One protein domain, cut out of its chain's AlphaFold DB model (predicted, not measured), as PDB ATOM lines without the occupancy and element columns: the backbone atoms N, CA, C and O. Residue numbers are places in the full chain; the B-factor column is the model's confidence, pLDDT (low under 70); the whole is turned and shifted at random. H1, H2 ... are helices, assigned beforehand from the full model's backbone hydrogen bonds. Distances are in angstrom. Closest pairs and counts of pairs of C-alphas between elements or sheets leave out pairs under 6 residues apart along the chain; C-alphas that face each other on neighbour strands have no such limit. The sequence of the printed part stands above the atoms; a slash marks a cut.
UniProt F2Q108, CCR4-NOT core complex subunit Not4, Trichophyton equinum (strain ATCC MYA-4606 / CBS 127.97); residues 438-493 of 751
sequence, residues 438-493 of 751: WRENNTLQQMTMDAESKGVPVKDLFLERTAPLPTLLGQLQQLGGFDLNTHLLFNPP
ATOM      1  N   TRP A 438     131.150 200.357 189.168       59.28
ATOM      2  CA  TRP A 438     131.257 199.049 188.519       59.28
ATOM      3  C   TRP A 438     131.651 199.102 187.024       59.28
ATOM      4  O   TRP A 438     132.186 198.122 186.504       59.28
ATOM      5  N   ARG A 439     131.443 200.232 186.335       54.75
ATOM      6  CA  ARG A 439     131.867 200.485 184.943       54.75
ATOM      7  C   ARG A 439     133.367 200.757 184.861       54.75
ATOM      8  O   ARG A 439     134.043 200.204 183.997       54.75
ATOM      9  N   GLU A 440     133.888 201.571 185.781       63.06
ATOM     10  CA  GLU A 440     135.306 201.967 185.852       63.06
ATOM     11  C   GLU A 440     136.222 200.737 185.923       63.06
ATOM     12  O   GLU A 440     137.200 200.613 185.181       63.06
ATOM     13  N   ASN A 441     135.802 199.765 186.737       64.69
ATOM     14  CA  ASN A 441     136.420 198.455 186.930       64.69
ATOM     15  C   ASN A 441     136.635 197.635 185.637       64.69
ATOM     16  O   ASN A 441     137.413 196.683 185.659       64.69
ATOM     17  N   ASN A 442     135.968 197.962 184.523       67.31
ATOM     18  CA  ASN A 442     135.974 197.168 183.287       67.31
ATOM     19  C   ASN A 442     136.958 197.683 182.209       67.31
ATOM     20  O   ASN A 442     137.010 197.157 181.098       67.31
ATOM     21  N   THR A 443     137.752 198.717 182.509       83.69
ATOM     22  CA  THR A 443     138.703 199.309 181.549       83.69
ATOM     23  C   THR A 443     140.107 198.716 181.701       83.69
ATOM     24  O   THR A 443     140.621 198.612 182.813       83.69
ATOM     25  N   LEU A 444     140.788 198.401 180.587       83.19
ATOM     26  CA  LEU A 444     142.166 197.870 180.603       83.19
ATOM     27  C   LEU A 444     143.144 198.769 181.380       83.19
ATOM     28  O   LEU A 444     143.982 198.261 182.115       83.19
ATOM     29  N   GLN A 445     143.002 200.093 181.258       84.69
ATOM     30  CA  GLN A 445     143.786 201.071 182.018       84.69
ATOM     31  C   GLN A 445     143.574 200.929 183.533       84.69
ATOM     32  O   GLN A 445     144.552 200.908 184.276       84.69
ATOM     33  N   GLN A 446     142.325 200.777 183.990       84.81
ATOM     34  CA  GLN A 446     142.028 200.573 185.408       84.81
ATOM     35  C   GLN A 446     142.601 199.240 185.896       84.81
ATOM     36  O   GLN A 446     143.272 199.199 186.917       84.81
ATOM     37  N   MET A 447     142.456 198.167 185.114       85.19
ATOM     38  CA  MET A 447     143.051 196.865 185.427       85.19
ATOM     39  C   MET A 447     144.589 196.902 185.526       85.19
ATOM     40  O   MET A 447     145.160 196.132 186.297       85.19
ATOM     41  N   THR A 448     145.268 197.798 184.801       87.94
ATOM     42  CA  THR A 448     146.710 198.052 184.971       87.94
ATOM     43  C   THR A 448     147.005 198.818 186.266       87.94
ATOM     44  O   THR A 448     147.870 198.391 187.027       87.94
ATOM     45  N   MET A 449     146.253 199.878 186.577       88.31
ATOM     46  CA  MET A 449     146.391 200.630 187.839       88.31
ATOM     47  C   MET A 449     146.099 199.756 189.072       88.31
ATOM     48  O   MET A 449     146.761 199.866 190.103       88.31
ATOM     49  N   ASP A 450     145.147 198.830 188.960       84.88
ATOM     50  CA  ASP A 450     144.826 197.847 189.996       84.88
ATOM     51  C   ASP A 450     145.913 196.777 190.133       84.88
ATOM     52  O   ASP A 450     146.172 196.309 191.238       84.88
ATOM     53  N   ALA A 451     146.572 196.393 189.036       88.81
ATOM     54  CA  ALA A 451     147.703 195.468 189.072       88.81
ATOM     55  C   ALA A 451     148.907 196.085 189.795       88.81
ATOM     56  O   ALA A 451     149.525 195.442 190.643       88.81
ATOM     57  N   GLU A 452     149.197 197.354 189.505       89.62
ATOM     58  CA  GLU A 452     150.266 198.118 190.150       89.62
ATOM     59  C   GLU A 452     149.969 198.384 191.635       89.62
ATOM     60  O   GLU A 452     150.850 198.205 192.473       89.62
ATOM     61  N   SER A 453     148.727 198.740 191.987       89.12
ATOM     62  CA  SER A 453     148.342 199.053 193.375       89.12
ATOM     63  C   SER A 453     148.083 197.828 194.263       89.12
ATOM     64  O   SER A 453     148.417 197.867 195.447       89.12
ATOM     65  N   LYS A 454     147.541 196.724 193.725       85.56
ATOM     66  CA  LYS A 454     147.378 195.452 194.461       85.56
ATOM     67  C   LYS A 454     148.646 194.583 194.448       85.56
ATOM     68  O   LYS A 454     148.726 193.629 195.216       85.56
ATOM     69  N   GLY A 455     149.610 194.856 193.561       88.19
ATOM     70  CA  GLY A 455     150.792 194.007 193.340       88.19
ATOM     71  C   GLY A 455     150.486 192.660 192.663       88.19
ATOM     72  O   GLY A 455     151.307 191.743 192.710       88.19
ATOM     73  N   VAL A 456     149.306 192.525 192.053       88.12
ATOM     74  CA  VAL A 456     148.799 191.300 191.407       88.12
ATOM     75  C   VAL A 456     149.007 191.423 189.895       88.12
ATOM     76  O   VAL A 456     148.685 192.467 189.335       88.12
ATOM     77  N   PRO A 457     149.520 190.406 189.178       91.62
ATOM     78  CA  PRO A 457     149.737 190.532 187.741       91.62
ATOM     79  C   PRO A 457     148.411 190.729 186.988       91.62
ATOM     80  O   PRO A 457     147.413 190.069 187.266       91.62
ATOM     81  N   VAL A 458     148.436 191.579 185.956       89.94
ATOM     82  CA  VAL A 458     147.280 191.951 185.107       89.94
ATOM     83  C   VAL A 458     146.465 190.739 184.614       89.94
ATOM     84  O   VAL A 458     145.253 190.831 184.453       89.94
ATOM     85  N   LYS A 459     147.114 189.586 184.396       89.38
ATOM     86  CA  LYS A 459     146.464 188.331 183.979       89.38
ATOM     87  C   LYS A 459     145.506 187.766 185.026       89.38
ATOM     88  O   LYS A 459     144.459 187.244 184.658       89.38
ATOM     89  N   ASP A 460     145.855 187.871 186.301       89.31
ATOM     90  CA  ASP A 460     145.088 187.265 187.386       89.31
ATOM     91  C   ASP A 460     143.891 188.164 187.724       89.31
ATOM     92  O   ASP A 460     142.780 187.667 187.865       89.31
ATOM     93  N   LEU A 461     144.076 189.492 187.684       87.69
ATOM     94  CA  LEU A 461     142.980 190.470 187.739       87.69
ATOM     95  C   LEU A 461     142.029 190.379 186.538       87.69
ATOM     96  O   LEU A 461     140.829 190.600 186.690       87.69
ATOM     97  N   PHE A 462     142.537 190.029 185.353       88.19
ATOM     98  CA  PHE A 462     141.685 189.725 184.203       88.19
ATOM     99  C   PHE A 462     140.836 188.479 184.474       88.19
ATOM    100  O   PHE A 462     139.623 188.534 184.318       88.19
ATOM    101  N   LEU A 463     141.440 187.383 184.949       88.94
ATOM    102  CA  LEU A 463     140.718 186.151 185.295       88.94
ATOM    103  C   LEU A 463     139.715 186.340 186.450       88.94
ATOM    104  O   LEU A 463     138.658 185.715 186.426       88.94
ATOM    105  N   GLU A 464     140.019 187.208 187.420       86.38
ATOM    106  CA  GLU A 464     139.115 187.642 188.497       86.38
ATOM    107  C   GLU A 464     137.895 188.381 187.919       86.38
ATOM    108  O   GLU A 464     136.755 188.005 188.188       86.38
ATOM    109  N   ARG A 465     138.116 189.390 187.063       85.88
ATOM    110  CA  ARG A 465     137.035 190.218 186.498       85.88
ATOM    111  C   ARG A 465     136.249 189.566 185.366       85.88
ATOM    112  O   ARG A 465     135.086 189.905 185.174       85.88
ATOM    113  N   THR A 466     136.836 188.615 184.642       86.38
ATOM    114  CA  THR A 466     136.131 187.782 183.654       86.38
ATOM    115  C   THR A 466     135.740 186.412 184.216       86.38
ATOM    116  O   THR A 466     135.528 185.474 183.442       86.38
ATOM    117  N   ALA A 467     135.674 186.256 185.543       88.38
ATOM    118  CA  ALA A 467     135.242 185.009 186.160       88.38
ATOM    119  C   ALA A 467     133.806 184.659 185.713       88.38
ATOM    120  O   ALA A 467     132.934 185.531 185.665       88.38
ATOM    121  N   PRO A 468     133.522 183.392 185.362       90.31
ATOM    122  CA  PRO A 468     132.205 183.011 184.868       90.31
ATOM    123  C   PRO A 468     131.165 183.100 185.993       90.31
ATOM    124  O   PRO A 468     131.471 182.833 187.155       90.31
ATOM    125  N   LEU A 469     129.912 183.407 185.639       89.06
ATOM    126  CA  LEU A 469     128.815 183.641 186.592       89.06
ATOM    127  C   LEU A 469     128.719 182.611 187.747       89.06
ATOM    128  O   LEU A 469     128.558 183.050 188.885       89.06
ATOM    129  N   PRO A 470     128.874 181.281 187.545       88.19
ATOM    130  CA  PRO A 470     128.833 180.319 188.653       88.19
ATOM    131  C   PRO A 470     129.961 180.498 189.682       88.19
ATOM    132  O   PRO A 470     129.758 180.231 190.863       88.19
ATOM    133  N   THR A 471     131.140 180.968 189.258       89.69
ATOM    134  CA  THR A 471     132.262 181.283 190.153       89.69
ATOM    135  C   THR A 471     131.959 182.530 190.977       89.69
ATOM    136  O   THR A 471     132.145 182.496 192.190       89.69
ATOM    137  N   LEU A 472     131.426 183.583 190.349       88.25
ATOM    138  CA  LEU A 472     131.028 184.815 191.040       88.25
ATOM    139  C   LEU A 472     129.918 184.553 192.070       88.25
ATOM    140  O   LEU A 472     130.019 184.990 193.212       88.25
ATOM    141  N   LEU A 473     128.893 183.774 191.706       87.44
ATOM    142  CA  LEU A 473     127.818 183.376 192.623       87.44
ATOM    143  C   LEU A 473     128.342 182.524 193.792       87.44
ATOM    144  O   LEU A 473     127.969 182.758 194.939       87.44
ATOM    145  N   GLY A 474     129.248 181.576 193.524       88.25
ATOM    146  CA  GLY A 474     129.882 180.763 194.565       88.25
ATOM    147  C   GLY A 474     130.771 181.574 195.516       88.25
ATOM    148  O   GLY A 474     130.778 181.311 196.717       88.25
ATOM    149  N   GLN A 475     131.484 182.585 195.008       88.31
ATOM    150  CA  GLN A 475     132.240 183.540 195.827       88.31
ATOM    151  C   GLN A 475     131.306 184.405 196.680       88.31
ATOM    152  O   GLN A 475     131.538 184.548 197.878       88.31
ATOM    153  N   LEU A 476     130.219 184.925 196.103       87.50
ATOM    154  CA  LEU A 476     129.246 185.754 196.820       87.50
ATOM    155  C   LEU A 476     128.558 184.985 197.966       87.50
ATOM    156  O   LEU A 476     128.322 185.554 199.030       87.50
ATOM    157  N   GLN A 477     128.336 183.677 197.789       88.94
ATOM    158  CA  GLN A 477     127.840 182.790 198.849       88.94
ATOM    159  C   GLN A 477     128.884 182.505 199.936       88.94
ATOM    160  O   GLN A 477     128.545 182.484 201.118       88.94
ATOM    161  N   GLN A 478     130.162 182.353 199.576       87.44
ATOM    162  CA  GLN A 478     131.258 182.228 200.550       87.44
ATOM    163  C   GLN A 478     131.484 183.518 201.354       87.44
ATOM    164  O   GLN A 478     131.888 183.452 202.512       87.44
ATOM    165  N   LEU A 479     131.184 184.681 200.768       87.50
ATOM    166  CA  LEU A 479     131.206 185.986 201.436       87.50
ATOM    167  C   LEU A 479     129.997 186.222 202.364       87.50
ATOM    168  O   LEU A 479     129.949 187.242 203.045       87.50
ATOM    169  N   GLY A 480     129.015 185.312 202.402       77.88
ATOM    170  CA  GLY A 480     127.883 185.340 203.339       77.88
ATOM    171  C   GLY A 480     126.826 186.425 203.092       77.88
ATOM    172  O   GLY A 480     125.781 186.403 203.734       77.88
ATOM    173  N   GLY A 481     127.054 187.349 202.153       74.69
ATOM    174  CA  GLY A 481     126.106 188.412 201.796       74.69
ATOM    175  C   GLY A 481     124.949 187.967 200.894       74.69
ATOM    176  O   GLY A 481     124.064 188.769 200.605       74.69
ATOM    177  N   PHE A 482     124.957 186.719 200.414       77.25
ATOM    178  CA  PHE A 482     123.978 186.200 199.459       77.25
ATOM    179  C   PHE A 482     123.864 184.673 199.564       77.25
ATOM    180  O   PHE A 482     124.856 183.978 199.369       77.25
ATOM    181  N   ASP A 483     122.676 184.117 199.800       83.44
ATOM    182  CA  ASP A 483     122.467 182.664 199.765       83.44
ATOM    183  C   ASP A 483     121.637 182.234 198.546       83.44
ATOM    184  O   ASP A 483     120.473 182.606 198.401       83.44
ATOM    185  N   LEU A 484     122.217 181.382 197.694       83.06
ATOM    186  CA  LEU A 484     121.555 180.858 196.494       83.06
ATOM    187  C   LEU A 484     120.305 180.017 196.806       83.06
ATOM    188  O   LEU A 484     119.455 179.874 195.931       83.06
ATOM    189  N   ASN A 485     120.186 179.440 198.006       80.00
ATOM    190  CA  ASN A 485     119.090 178.525 198.342       80.00
ATOM    191  C   ASN A 485     117.814 179.259 198.789       80.00
ATOM    192  O   ASN A 485     116.710 178.753 198.590       80.00
ATOM    193  N   THR A 486     117.960 180.443 199.389       80.56
ATOM    194  CA  THR A 486     116.854 181.296 199.860       80.56
ATOM    195  C   THR A 486     116.557 182.480 198.940       80.56
ATOM    196  O   THR A 486     115.470 183.049 199.024       80.56
ATOM    197  N   HIS A 487     117.472 182.861 198.041       80.19
ATOM    198  CA  HIS A 487     117.251 184.010 197.164       80.19
ATOM    199  C   HIS A 487     116.177 183.750 196.094       80.19
ATOM    200  O   HIS A 487     116.285 182.822 195.289       80.19
ATOM    201  N   LEU A 488     115.182 184.641 196.021       79.31
ATOM    202  CA  LEU A 488     113.970 184.500 195.195       79.31
ATOM    203  C   LEU A 488     114.236 184.343 193.683       79.31
ATOM    204  O   LEU A 488     113.400 183.791 192.974       79.31
ATOM    205  N   LEU A 489     115.393 184.796 193.178       80.75
ATOM    206  CA  LEU A 489     115.794 184.591 191.772       80.75
ATOM    207  C   LEU A 489     116.229 183.149 191.455       80.75
ATOM    208  O   LEU A 489     116.158 182.736 190.300       80.75
ATOM    209  N   PHE A 490     116.719 182.404 192.450       82.75
ATOM    210  CA  PHE A 490     117.250 181.045 192.280       82.75
ATOM    211  C   PHE A 490     116.314 179.974 192.845       82.75
ATOM    212  O   PHE A 490     116.255 178.871 192.305       82.75
ATOM    213  N   ASN A 491     115.541 180.321 193.874       80.94
ATOM    214  CA  ASN A 491     114.480 179.496 194.435       80.94
ATOM    215  C   ASN A 491     113.174 180.314 194.511       80.94
ATOM    216  O   ASN A 491     112.805 180.793 195.587       80.94
ATOM    217  N   PRO A 492     112.501 180.565 193.369       77.88
ATOM    218  CA  PRO A 492     111.270 181.345 193.349       77.88
ATOM    219  C   PRO A 492     110.150 180.612 194.108       77.88
ATOM    220  O   PRO A 492     109.988 179.398 193.932       77.88
ATOM    221  N   PRO A 493     109.342 181.317 194.921       71.69
ATOM    222  CA  PRO A 493     108.247 180.702 195.658       71.69
ATOM    223  C   PRO A 493     107.248 180.082 194.678       71.69
ATOM    224  O   PRO A 493     106.815 180.720 193.716       71.69
TER     225      PRO A 493
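AT A GLANCE: This is residues 438 to 493 of the 751 residues of the protein "CCR4-NOT core complex subunit Not4" of Trichophyton equinum (strain ATCC MYA-4606 / CBS 127.97) (UniProt F2Q108). Three short helices are strung out along a loose rod: H1 and H2 pack about perpendicular to each other towards one end, H3 is set off from both, and the tail of residues 486 to 493 sticks out at the other end. The printed part has 56 residues with three named helices, in the order H1, H2, H3, and no named strand; the class is all helix. The whole is loose, with a radius of gyration of the C-alphas of 14.6 A, and the C-alphas span 45 by 20 by 16 A.

HOW THE PARTS SIT: Residues 438 to 443 come before H1, residues 444 to 454. A tight link of 3 residues joins H1 to H2, residues 458 to 465. H1 and H2 touch, and their closest C-alphas, those of Ala 451 and Val 458, are 5.3 A apart. Their lines stand at 77 degrees, about perpendicular. Another tight link of 3 residues leads from H2 to H3, residues 469 to 478. H3 is apart from H1 and from H2. In H1, H2 and H3 every O i to N i+4 pair is within hydrogen-bond range.

IN THESE COORDINATES: H1 begins with C-alpha 444 at (142.166, 197.870, 180.603) and is 15.0 A long from first to last C-alpha. H2 begins with C-alpha 458 at (147.280, 191.951, 185.107) and measures 10.5 A. H3 measures 14.2 A and ends with C-alpha 478 at (131.258, 182.228, 200.550). Residues 479 to 493 hold no named element.

THE WHOLE: The two C-alphas farthest apart, those of Glu 452 and Pro 493, are 45.8 A apart. Without residues 486 to 493, which stand free, the body spans 37 by 20 by 16 A. The printed part has no cut, and neither link between the helices is long. The mean pLDDT of the printed part is 83.3, and residues 438 to 442 are under 70.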